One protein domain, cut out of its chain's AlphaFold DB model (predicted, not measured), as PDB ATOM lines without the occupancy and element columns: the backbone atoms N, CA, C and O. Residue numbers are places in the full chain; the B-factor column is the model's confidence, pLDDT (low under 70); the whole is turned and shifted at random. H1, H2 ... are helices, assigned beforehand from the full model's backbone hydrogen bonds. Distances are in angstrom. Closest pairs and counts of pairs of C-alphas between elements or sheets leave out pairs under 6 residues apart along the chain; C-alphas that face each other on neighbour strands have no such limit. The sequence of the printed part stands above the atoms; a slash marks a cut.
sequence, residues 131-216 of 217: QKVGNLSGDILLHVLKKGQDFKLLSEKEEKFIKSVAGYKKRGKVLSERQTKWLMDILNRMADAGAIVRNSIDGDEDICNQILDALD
ATOM      1  N   GLN A 131      30.159 -30.619 -32.451       89.25
ATOM      2  CA  GLN A 131      29.428 -29.482 -31.897       89.25
ATOM      3  C   GLN A 131      30.047 -28.157 -32.351       89.25
ATOM      4  O   GLN A 131      29.309 -27.258 -32.763       89.25
ATOM      5  N   LYS A 132      31.381 -28.040 -32.354       93.69
ATOM      6  CA  LYS A 132      32.099 -26.862 -32.867       93.69
ATOM      7  C   LYS A 132      31.770 -26.619 -34.344       93.69
ATOM      8  O   LYS A 132      31.310 -25.530 -34.698       93.69
ATOM      9  N   VAL A 133      31.885 -27.642 -35.197       95.75
ATOM     10  CA  VAL A 133      31.537 -27.549 -36.628       95.75
ATOM     11  C   VAL A 133      30.050 -27.268 -36.832       95.75
ATOM     12  O   VAL A 133      29.675 -26.404 -37.629       95.75
ATOM     13  N   GLY A 134      29.185 -27.947 -36.083       93.00
ATOM     14  CA  GLY A 134      27.743 -27.720 -36.097       93.00
ATOM     15  C   GLY A 134      27.358 -26.296 -35.689       93.00
ATOM     16  O   GLY A 134      26.307 -25.803 -36.112       93.00
ATOM     17  N   ASN A 135      28.210 -25.611 -34.922       93.06
ATOM     18  CA  ASN A 135      28.017 -24.244 -34.454       93.06
ATOM     19  C   ASN A 135      28.544 -23.159 -35.402       93.06
ATOM     20  O   ASN A 135      28.087 -22.022 -35.267       93.06
ATOM     21  N   LEU A 136      29.355 -23.492 -36.416       95.75
ATOM     22  CA  LEU A 136      29.867 -22.527 -37.401       95.75
ATOM     23  C   LEU A 136      28.756 -21.654 -38.001       95.75
ATOM     24  O   LEU A 136      27.694 -22.134 -38.409       95.75
ATOM     25  N   SER A 137      28.990 -20.344 -38.058       95.81
ATOM     26  CA  SER A 137      27.981 -19.389 -38.511       95.81
ATOM     27  C   SER A 137      27.668 -19.547 -40.003       95.81
ATOM     28  O   SER A 137      28.473 -20.029 -40.799       95.81
ATOM     29  N   GLY A 138      26.484 -19.088 -40.416       95.56
ATOM     30  CA  GLY A 138      26.118 -19.117 -41.832       95.56
ATOM     31  C   GLY A 138      27.040 -18.273 -42.720       95.56
ATOM     32  O   GLY A 138      27.181 -18.593 -43.896       95.56
ATOM     33  N   ASP A 139      27.677 -17.230 -42.185       95.75
ATOM     34  CA  ASP A 139      28.634 -16.407 -42.936       95.75
ATOM     35  C   ASP A 139      29.966 -17.131 -43.147       95.75
ATOM     36  O   ASP A 139      30.481 -17.127 -44.264       95.75
ATOM     37  N   ILE A 140      30.450 -17.860 -42.135       96.69
ATOM     38  CA  ILE A 140      31.618 -18.740 -42.276       96.69
ATOM     39  C   ILE A 140      31.352 -19.797 -43.352       96.69
ATOM     40  O   ILE A 140      32.187 -20.036 -44.218       96.69
ATOM     41  N   LEU A 141      30.158 -20.392 -43.372       97.44
ATOM     42  CA  LEU A 141      29.816 -21.397 -44.382       97.44
ATOM     43  C   LEU A 141      29.718 -20.821 -45.804       97.44
ATOM     44  O   LEU A 141      30.054 -21.507 -46.767       97.44
ATOM     45  N   LEU A 142      29.290 -19.565 -45.965       96.81
ATOM     46  CA  LEU A 142      29.344 -18.894 -47.270       96.81
ATOM     47  C   LEU A 142      30.783 -18.613 -47.707       96.81
ATOM     48  O   LEU A 142      31.077 -18.689 -48.900       96.81
ATOM     49  N   HIS A 143      31.674 -18.335 -46.757       96.19
ATOM     50  CA  HIS A 143      33.101 -18.208 -47.027       96.19
ATOM     51  C   HIS A 143      33.711 -19.533 -47.491       96.19
ATOM     52  O   HIS A 143      34.357 -19.575 -48.535       96.19
ATOM     53  N   VAL A 144      33.409 -20.633 -46.793       96.62
ATOM     54  CA  VAL A 144      33.789 -21.998 -47.205       96.62
ATOM     55  C   VAL A 144      33.305 -22.291 -48.623       96.62
ATOM     56  O   VAL A 144      34.075 -22.787 -49.440       96.62
ATOM     57  N   LEU A 145      32.050 -21.958 -48.943       97.25
ATOM     58  CA  LEU A 145      31.507 -22.140 -50.290       97.25
ATOM     59  C   LEU A 145      32.343 -21.394 -51.335       97.25
ATOM     60  O   LEU A 145      32.740 -21.994 -52.331       97.25
ATOM     61  N   LYS A 146      32.624 -20.107 -51.098       96.25
ATOM     62  CA  LYS A 146      33.404 -19.280 -52.021       96.25
ATOM     63  C   LYS A 146      34.813 -19.842 -52.205       96.25
ATOM     64  O   LYS A 146      35.228 -20.086 -53.333       96.25
ATOM     65  N   LYS A 147      35.513 -20.138 -51.109       94.69
ATOM     66  CA  LYS A 147      36.880 -20.670 -51.159       94.69
ATOM     67  C   LYS A 147      36.923 -22.038 -51.841       94.69
ATOM     68  O   LYS A 147      37.790 -22.307 -52.662       94.69
ATOM     69  N   GLY A 148      35.933 -22.886 -51.581       95.12
ATOM     70  CA  GLY A 148      35.802 -24.180 -52.240       95.12
ATOM     71  C   GLY A 148      35.544 -24.081 -53.746       95.12
ATOM     72  O   GLY A 148      36.039 -24.924 -54.496       95.12
ATOM     73  N   GLN A 149      34.831 -23.047 -54.201       94.69
ATOM     74  CA  GLN A 149      34.647 -22.738 -55.624       94.69
ATOM     75  C   GLN A 149      35.935 -22.196 -56.259       94.69
ATOM     76  O   GLN A 149      36.340 -22.682 -57.316       94.69
ATOM     77  N   ASP A 150      36.609 -21.254 -55.593       93.81
ATOM     78  CA  ASP A 150      37.848 -20.630 -56.077       93.81
ATOM     79  C   ASP A 150      38.969 -21.672 -56.259       93.81
ATOM     80  O   ASP A 150      39.657 -21.690 -57.281       93.81
ATOM     81  N   PHE A 151      39.081 -22.617 -55.319       93.69
ATOM     82  CA  PHE A 151      40.042 -23.725 -55.371       93.69
ATOM     83  C   PHE A 151      39.535 -24.949 -56.154       93.69
ATOM     84  O   PHE A 151      40.280 -25.913 -56.335       93.69
ATOM     85  N   LYS A 152      38.285 -24.934 -56.639       95.25
ATOM     86  CA  LYS A 152      37.633 -26.049 -57.358       95.25
ATOM     87  C   LYS A 152      37.643 -27.376 -56.583       95.25
ATOM     88  O   LYS A 152      37.829 -28.447 -57.159       95.25
ATOM     89  N   LEU A 153      37.435 -27.302 -55.271       95.69
ATOM     90  CA  LEU A 153      37.443 -28.455 -54.361       95.69
ATOM     91  C   LEU A 153      36.045 -29.007 -54.062       95.69
ATOM     92  O   LEU A 153      35.923 -30.067 -53.443       95.69
ATOM     93  N   LEU A 154      34.996 -28.303 -54.485       95.88
ATOM     94  CA  LEU A 154      33.610 -28.692 -54.256       95.88
ATOM     95  C   LEU A 154      32.977 -29.273 -55.518       95.88
ATOM     96  O   LEU A 154      33.154 -28.772 -56.625       95.88
ATOM     97  N   SER A 155      32.188 -30.325 -55.336       96.00
ATOM     98  CA  SER A 155      31.229 -30.789 -56.337       96.00
ATOM     99  C   SER A 155      29.957 -29.935 -56.314       96.00
ATOM    100  O   SER A 155      29.592 -29.381 -55.278       96.00
ATOM    101  N   GLU A 156      29.184 -29.917 -57.407       96.31
ATOM    102  CA  GLU A 156      27.896 -29.194 -57.448       96.31
ATOM    103  C   GLU A 156      26.942 -29.586 -56.308       96.31
ATOM    104  O   GLU A 156      26.135 -28.782 -55.830       96.31
ATOM    105  N   LYS A 157      27.000 -30.854 -55.889       96.62
ATOM    106  CA  LYS A 157      26.192 -31.373 -54.787       96.62
ATOM    107  C   LYS A 157      26.620 -30.750 -53.457       96.62
ATOM    108  O   LYS A 157      25.757 -30.380 -52.662       96.62
ATOM    109  N   GLU A 158      27.923 -30.635 -53.226       97.50
ATOM    110  CA  GLU A 158      28.488 -30.022 -52.022       97.50
ATOM    111  C   GLU A 158      28.247 -28.513 -52.007       97.50
ATOM    112  O   GLU A 158      27.824 -27.983 -50.986       97.50
ATOM    113  N   GLU A 159      28.374 -27.831 -53.146       97.50
ATOM    114  CA  GLU A 159      28.043 -26.407 -53.248       97.50
ATOM    115  C   GLU A 159      26.581 -26.127 -52.868       97.50
ATOM    116  O   GLU A 159      26.287 -25.251 -52.047       97.50
ATOM    117  N   LYS A 160      25.644 -26.913 -53.420       97.31
ATOM    118  CA  LYS A 160      24.212 -26.821 -53.084       97.31
ATOM    119  C   LYS A 160      23.967 -27.113 -51.606       97.31
ATOM    120  O   LYS A 160      23.140 -26.445 -50.979       97.31
ATOM    121  N   PHE A 161      24.671 -28.096 -51.055       97.88
ATOM    122  CA  PHE A 161      24.575 -28.455 -49.648       97.88
ATOM    123  C   PHE A 161      25.049 -27.318 -48.739       97.88
ATOM    124  O   PHE A 161      24.251 -26.846 -47.930       97.88
ATOM    125  N   ILE A 162      26.274 -26.815 -48.909       97.25
ATOM    126  CA  ILE A 162      26.837 -25.742 -48.073       97.25
ATOM    127  C   ILE A 162      25.968 -24.487 -48.160       97.25
ATOM    128  O   ILE A 162      25.623 -23.901 -47.135       97.25
ATOM    129  N   LYS A 163      25.521 -24.114 -49.367       96.94
ATOM    130  CA  LYS A 163      24.616 -22.973 -49.562       96.94
ATOM    131  C   LYS A 163      23.300 -23.136 -48.795       96.94
ATOM    132  O   LYS A 163      22.804 -22.176 -48.204       96.94
ATOM    133  N   SER A 164      22.735 -24.344 -48.788       96.12
ATOM    134  CA  SER A 164      21.534 -24.663 -48.012       96.12
ATOM    135  C   SER A 164      21.802 -24.554 -46.509       96.12
ATOM    136  O   SER A 164      21.104 -23.816 -45.813       96.12
ATOM    137  N   VAL A 165      22.852 -25.213 -46.015       95.88
ATOM    138  CA  VAL A 165      23.249 -25.223 -44.596       95.88
ATOM    139  C   VAL A 165      23.508 -23.804 -44.087       95.88
ATOM    140  O   VAL A 165      22.969 -23.429 -43.047       95.88
ATOM    141  N   ALA A 166      24.218 -22.970 -44.849       96.19
ATOM    142  CA  ALA A 166      24.441 -21.565 -44.519       96.19
ATOM    143  C   ALA A 166      23.120 -20.803 -44.304       96.19
ATOM    144  O   ALA A 166      22.947 -20.105 -43.303       96.19
ATOM    145  N   GLY A 167      22.142 -20.986 -45.199       93.94
ATOM    146  CA  GLY A 167      20.810 -20.386 -45.068       93.94
ATOM    147  C   GLY A 167      19.975 -20.954 -43.910       93.94
ATOM    148  O   GLY A 167      19.128 -20.257 -43.349       93.94
ATOM    149  N   TYR A 168      20.187 -22.214 -43.522       92.81
ATOM    150  CA  TYR A 168      19.597 -22.788 -42.308       92.81
ATOM    151  C   TYR A 168      20.208 -22.166 -41.047       92.81
ATOM    152  O   TYR A 168      19.461 -21.724 -40.172       92.81
ATOM    153  N   LYS A 169      21.538 -22.047 -40.997       93.00
ATOM    154  CA  LYS A 169      22.272 -21.481 -39.859       93.00
ATOM    155  C   LYS A 169      21.977 -19.999 -39.644       93.00
ATOM    156  O   LYS A 169      21.751 -19.603 -38.506       93.00
ATOM    157  N   LYS A 170      21.829 -19.197 -40.708       91.38
ATOM    158  CA  LYS A 170      21.370 -17.790 -40.596       91.38
ATOM    159  C   LYS A 170      19.984 -17.640 -39.962       91.38
ATOM    160  O   LYS A 170      19.672 -16.591 -39.417       91.38
ATOM    161  N   ARG A 171      19.149 -18.683 -40.027       90.88
ATOM    162  CA  ARG A 171      17.819 -18.726 -39.394       90.88
ATOM    163  C   ARG A 171      17.841 -19.366 -38.001       90.88
ATOM    164  O   ARG A 171      16.781 -19.717 -37.494       90.88
ATOM    165  N   GLY A 172      19.024 -19.577 -37.417       87.12
ATOM    166  CA  GLY A 172      19.190 -20.174 -36.091       87.12
ATOM    167  C   GLY A 172      18.866 -21.669 -36.019       87.12
ATOM    168  O   GLY A 172      18.647 -22.190 -34.932       87.12
ATOM    169  N   LYS A 173      18.793 -22.374 -37.158       89.94
ATOM    170  CA  LYS A 173      18.498 -23.815 -37.161       89.94
ATOM    171  C   LYS A 173      19.748 -24.639 -36.869       89.94
ATOM    172  O   LYS A 173      20.831 -24.320 -37.355       89.94
ATOM    173  N   VAL A 174      19.555 -25.731 -36.136       89.81
ATOM    174  CA  VAL A 174      20.588 -26.727 -35.827       89.81
ATOM    175  C   VAL A 174      20.669 -27.759 -36.956       89.81
ATOM    176  O   VAL A 174      19.662 -28.061 -37.603       89.81
ATOM    177  N   LEU A 175      21.874 -28.258 -37.221       92.44
ATOM    178  CA  LEU A 175      22.120 -29.304 -38.214       92.44
ATOM    179  C   LEU A 175      21.855 -30.681 -37.611       92.44
ATOM    180  O   LEU A 175      22.085 -30.895 -36.424       92.44
ATOM    181  N   SER A 176      21.391 -31.628 -38.425       93.06
ATOM    182  CA  SER A 176      21.361 -33.026 -37.992       93.06
ATOM    183  C   SER A 176      22.771 -33.614 -37.960       93.06
ATOM    184  O   SER A 176      23.641 -33.173 -38.710       93.06
ATOM    185  N   GLU A 177      22.984 -34.673 -37.178       91.88
ATOM    186  CA  GLU A 177      24.273 -35.381 -37.092       91.88
ATOM    187  C   GLU A 177      24.835 -35.751 -38.471       91.88
ATOM    188  O   GLU A 177      26.007 -35.528 -38.766       91.88
ATOM    189  N   ARG A 178      23.975 -36.240 -39.375       94.75
ATOM    190  CA  ARG A 178      24.369 -36.585 -40.748       94.75
ATOM    191  C   ARG A 178      24.831 -35.366 -41.548       94.75
ATOM    192  O   ARG A 178      25.730 -35.491 -42.375       94.75
ATOM    193  N   GLN A 179      24.191 -34.215 -41.353       96.06
ATOM    194  CA  GLN A 179      24.591 -32.970 -42.010       96.06
ATOM    195  C   GLN A 179      25.910 -32.456 -41.433       96.06
ATOM    196  O   GLN A 179      26.786 -32.095 -42.210       96.06
ATOM    197  N   THR A 180      26.068 -32.476 -40.109       96.56
ATOM    198  CA  THR A 180      27.312 -32.089 -39.433       96.56
ATOM    199  C   THR A 180      28.478 -32.947 -39.905       96.56
ATOM    200  O   THR A 180      29.473 -32.402 -40.364       96.56
ATOM    201  N   LYS A 181      28.324 -34.276 -39.918       96.19
ATOM    202  CA  LYS A 181      29.372 -35.193 -40.378       96.19
ATOM    203  C   LYS A 181      29.779 -34.937 -41.827       96.19
ATOM    204  O   LYS A 181      30.958 -34.840 -42.134       96.19
ATOM    205  N   TRP A 182      28.806 -34.757 -42.720       97.75
ATOM    206  CA  TRP A 182      29.121 -34.475 -44.119       97.75
ATOM    207  C   TRP A 182      29.779 -33.098 -44.305       97.75
ATOM    208  O   TRP A 182      30.664 -32.947 -45.144       97.75
ATOM    209  N   LEU A 183      29.387 -32.097 -43.509       97.88
ATOM    210  CA  LEU A 183      30.068 -30.806 -43.480       97.88
ATOM    211  C   LEU A 183      31.519 -30.956 -42.995       97.88
ATOM    212  O   LEU A 183      32.412 -30.430 -43.649       97.88
ATOM    213  N   MET A 184      31.761 -31.707 -41.919       97.62
ATOM    214  CA  MET A 184      33.112 -32.003 -41.423       97.62
ATOM    215  C   MET A 184      33.984 -32.657 -42.497       97.62
ATOM    216  O   MET A 184      35.111 -32.213 -42.707       97.62
ATOM    217  N   ASP A 185      33.462 -33.654 -43.221       97.62
ATOM    218  CA  ASP A 185      34.189 -34.325 -44.308       97.62
ATOM    219  C   ASP A 185      34.627 -33.330 -45.397       97.62
ATOM    220  O   ASP A 185      35.753 -33.389 -45.892       97.62
ATOM    221  N   ILE A 186      33.751 -32.386 -45.761       97.94
ATOM    222  CA  ILE A 186      34.068 -31.338 -46.739       97.94
ATOM    223  C   ILE A 186      35.159 -30.408 -46.198       97.94
ATOM    224  O   ILE A 186      36.132 -30.141 -46.903       97.94
ATOM    225  N   LEU A 187      35.005 -29.915 -44.965       98.06
ATOM    226  CA  LEU A 187      35.937 -28.958 -44.367       98.06
ATOM    227  C   LEU A 187      37.334 -29.568 -44.192       98.06
ATOM    228  O   LEU A 187      38.316 -28.932 -44.567       98.06
ATOM    229  N   ASN A 188      37.424 -30.813 -43.718       97.75
ATOM    230  CA  ASN A 188      38.692 -31.535 -43.614       97.75
ATOM    231  C   ASN A 188      39.373 -31.678 -44.972       97.75
ATOM    232  O   ASN A 188      40.543 -31.338 -45.114       97.75
ATOM    233  N   ARG A 189      38.620 -32.087 -45.997       97.44
ATOM    234  CA  ARG A 189      39.148 -32.257 -47.354       97.44
ATOM    235  C   ARG A 189      39.622 -30.935 -47.964       97.44
ATOM    236  O   ARG A 189      40.582 -30.922 -48.729       97.44
ATOM    237  N   MET A 190      38.973 -29.820 -47.626       96.94
ATOM    238  CA  MET A 190      39.421 -28.483 -48.025       96.94
ATOM    239  C   MET A 190      40.681 -28.029 -47.279       96.94
ATOM    240  O   MET A 190      41.560 -27.426 -47.897       96.94
ATOM    241  N   ALA A 191      40.788 -28.324 -45.983       96.81
ATOM    242  CA  ALA A 191      41.988 -28.051 -45.197       96.81
ATOM    243  C   ALA A 191      43.185 -28.890 -45.684       96.81
ATOM    244  O   ALA A 191      44.261 -28.346 -45.911       96.81
ATOM    245  N   ASP A 192      42.980 -30.180 -45.965       96.50
ATOM    246  CA  ASP A 192      44.014 -31.081 -46.501       96.50
ATOM    247  C   ASP A 192      44.528 -30.637 -47.874       96.50
ATOM    248  O   ASP A 192      45.709 -30.771 -48.184       96.50
ATOM    249  N   ALA A 193      43.642 -30.077 -48.701       95.00
ATOM    250  CA  ALA A 193      43.998 -29.519 -50.000       95.00
ATOM    251  C   ALA A 193      44.674 -28.137 -49.915       95.00
ATOM    252  O   ALA A 193      45.006 -27.558 -50.949       95.00
ATOM    253  N   GLY A 194      44.862 -27.587 -48.709       93.25
ATOM    254  CA  GLY A 194      45.508 -26.294 -48.488       93.25
ATOM    255  C   GLY A 194      44.631 -25.080 -48.802       93.25
ATOM    256  O   GLY A 194      45.146 -23.967 -48.867       93.25
ATOM    257  N   ALA A 195      43.318 -25.259 -48.988       94.75
ATOM    258  CA  ALA A 195      42.404 -24.132 -49.170       94.75
ATOM    259  C   ALA A 195      42.057 -23.452 -47.838       94.75
ATOM    260  O   ALA A 195      41.789 -22.258 -47.809       94.75
ATOM    261  N   ILE A 196      42.064 -24.186 -46.726       96.25
ATOM    262  CA  ILE A 196      41.819 -23.638 -45.385       96.25
ATOM    263  C   ILE A 196      43.086 -23.871 -44.567       96.25
ATOM    264  O   ILE A 196      43.403 -25.009 -44.235       96.25
ATOM    265  N   VAL A 197      43.826 -22.800 -44.286       95.12
ATOM    266  CA  VAL A 197      45.143 -22.865 -43.640       95.12
ATOM    267  C   VAL A 197      45.287 -21.771 -42.589       95.12
ATOM    268  O   VAL A 197      44.710 -20.690 -42.728       95.12
ATOM    269  N   ARG A 198      46.089 -22.049 -41.556       94.00
ATOM    270  CA  ARG A 198      46.572 -21.025 -40.620       94.00
ATOM    271  C   ARG A 198      47.405 -19.989 -41.380       94.00
ATOM    272  O   ARG A 198      48.078 -20.345 -42.349       94.00
ATOM    273  N   ASN A 199      47.396 -18.737 -40.920       90.69
ATOM    274  CA  ASN A 199      48.118 -17.622 -41.550       90.69
ATOM    275  C   ASN A 199      47.752 -17.436 -43.036       90.69
ATOM    276  O   ASN A 199      48.629 -17.304 -43.895       90.69
ATOM    277  N   SER A 200      46.460 -17.509 -43.372       90.31
ATOM    278  CA  SER A 200      46.038 -17.401 -44.768       90.31
ATOM    279  C   SER A 200      46.388 -16.034 -45.365       90.31
ATOM    280  O   SER A 200      46.065 -14.988 -44.807       90.31
ATOM    281  N   ILE A 201      47.025 -16.048 -46.538       88.62
ATOM    282  CA  ILE A 201      47.476 -14.840 -47.247       88.62
ATOM    283  C   ILE A 201      46.348 -14.106 -47.987       88.62
ATOM    284  O   ILE A 201      46.559 -13.000 -48.479       88.62
ATOM    285  N   ASP A 202      45.153 -14.702 -48.051       86.56
ATOM    286  CA  ASP A 202      43.993 -14.175 -48.781       86.56
ATOM    287  C   ASP A 202      43.212 -13.111 -47.978       86.56
ATOM    288  O   ASP A 202      42.169 -12.626 -48.421       86.56
ATOM    289  N   GLY A 203      43.708 -12.735 -46.790       89.19
ATOM    290  CA  GLY A 203      43.071 -11.763 -45.896       89.19
ATOM    291  C   GLY A 203      41.860 -12.313 -45.132       89.19
ATOM    292  O   GLY A 203      41.062 -11.540 -44.611       89.19
ATOM    293  N   ASP A 204      41.708 -13.636 -45.077       93.44
ATOM    294  CA  ASP A 204      40.610 -14.360 -44.428       93.44
ATOM    295  C   ASP A 204      41.094 -15.268 -43.283       93.44
ATOM    296  O   ASP A 204      40.437 -16.253 -42.930       93.44
ATOM    297  N   GLU A 205      42.249 -14.929 -42.710       94.00
ATOM    298  CA  GLU A 205      42.915 -15.689 -41.657       94.00
ATOM    299  C   GLU A 205      41.985 -15.983 -40.476       94.00
ATOM    300  O   GLU A 205      41.864 -17.140 -40.085       94.00
ATOM    301  N   ASP A 206      41.265 -14.981 -39.963       95.38
ATOM    302  CA  ASP A 206      40.353 -15.155 -38.825       95.38
ATOM    303  C   ASP A 206      39.273 -16.210 -39.098       95.38
ATOM    304  O   ASP A 206      38.914 -16.993 -38.218       95.38
ATOM    305  N   ILE A 207      38.756 -16.256 -40.329       96.25
ATOM    306  CA  ILE A 207      37.725 -17.220 -40.727       96.25
ATOM    307  C   ILE A 207      38.345 -18.610 -40.892       96.25
ATOM    308  O   ILE A 207      37.764 -19.594 -40.434       96.25
ATOM    309  N   CYS A 208      39.522 -18.703 -41.516       96.00
ATOM    310  CA  CYS A 208      40.237 -19.972 -41.657       96.00
ATOM    311  C   CYS A 208      40.611 -20.557 -40.292       96.00
ATOM    312  O   CYS A 208      40.397 -21.747 -40.070       96.00
ATOM    313  N   ASN A 209      41.091 -19.722 -39.370       96.12
ATOM    314  CA  ASN A 209      41.415 -20.108 -38.003       96.12
ATOM    315  C   ASN A 209      40.180 -20.651 -37.283       96.12
ATOM    316  O   ASN A 209      40.240 -21.763 -36.783       96.12
ATOM    317  N   GLN A 210      39.035 -19.962 -37.344       96.38
ATOM    318  CA  GLN A 210      37.793 -20.455 -36.732       96.38
ATOM    319  C   GLN A 210      37.340 -21.814 -37.281       96.38
ATOM    320  O   GLN A 210      36.817 -22.640 -36.534       96.38
ATOM    321  N   ILE A 211      37.512 -22.060 -38.583       96.56
ATOM    322  CA  ILE A 211      37.171 -23.357 -39.178       96.56
ATOM    323  C   ILE A 211      38.134 -24.444 -38.690       96.56
ATOM    324  O   ILE A 211      37.688 -25.546 -38.380       96.56
ATOM    325  N   LEU A 212      39.432 -24.145 -38.625       96.50
ATOM    326  CA  LEU A 212      40.456 -25.089 -38.172       96.50
ATOM    327  C   LEU A 212      40.337 -25.381 -36.673       96.50
ATOM    328  O   LEU A 212      40.365 -26.545 -36.299       96.50
ATOM    329  N   ASP A 213      40.071 -24.370 -35.845       94.62
ATOM    330  CA  ASP A 213      39.750 -24.528 -34.421       94.62
ATOM    331  C   ASP A 213      38.517 -25.423 -34.239       94.62
ATOM    332  O   ASP A 213      38.489 -26.293 -33.374       94.62
ATOM    333  N   ALA A 214      37.491 -25.254 -35.082       95.25
ATOM    334  CA  ALA A 214      36.305 -26.101 -35.028       95.25
ATOM    335  C   ALA A 214      36.575 -27.555 -35.441       95.25
ATOM    336  O   ALA A 214      35.826 -28.438 -35.033       95.25
ATOM    337  N   LEU A 215      37.615 -27.795 -36.243       95.56
ATOM    338  CA  LEU A 215      38.091 -29.119 -36.643       95.56
ATOM    339  C   LEU A 215      39.175 -29.684 -35.710       95.56
ATOM    340  O   LEU A 215      39.637 -30.793 -35.968       95.56
ATOM    341  N   ASP A 216      39.587 -28.936 -34.680       91.69
ATOM    342  CA  ASP A 216      40.728 -29.247 -33.811       91.69
ATOM    343  C   ASP A 216      42.048 -29.456 -34.596       91.69
ATOM    344  O   ASP A 216      42.762 -30.442 -34.407       91.69
TER     345      ASP A 216
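This is residues 131 to 216 of the 217 residues of an uncharacterized protein of Coriobacteriaceae bacterium (UniProt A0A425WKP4). A helical hairpin, H2 and H3 side by side, makes one wall of a small helical body, and the longest helix, H4, crosses over one face of it. H5 stands crosswise beside the first residues of H2, and short H1 bridges H4 and H5. The printed part has 86 residues with five named helices, H1 to H5 in chain order, and no named strand; its class is all helix. It is compact and rounded, with a radius of gyration of the C-alphas of 11.7 A and spans of 32 by 25 by 19 A.

H1, residues 131 to 135, touches H4, residues 177 to 192, with Gly 134 and Thr 180 as closest C-alphas at 5.5 A; of H4, residues 180 to 184 alone take part. H1 only just touches H5, residues 205 to 214, with 3 pairs of C-alphas within 8 A, the closest being Lys 132 and Ala 214 at 4.8 A. H2, residues 138 to 150, and H3, residues 156 to 169, touch as a hairpin at a shallow tilt of 18 degrees, opposite ways; their closest C-alphas, Gly 138 and Ala 166, are 4.0 A apart. H4 is close to H2 but not clearly touching, at a steep tilt of 45 degrees, with the C-alphas of Gly 148 and Met 190 closest at 7.0 A. H3 and H5 are apart. In H1, H2, H3, H4 and H5 every O i to N i+4 pair is within hydrogen-bond range.

H1 begins at C-alpha 131 (29.428, -29.482, -31.897). H2 is 18.5 A long, H3 20.0 A and H4 22.3 A. H5 ends at C-alpha 214 (36.305, -26.101, -35.028).

The C-alphas farthest apart, Ser 176 and Ile 201, are 33.1 A apart. The printed part has no cut. The link from H4 to H5 is long, residues 193 to 204. No printed residue has a pLDDT under 70.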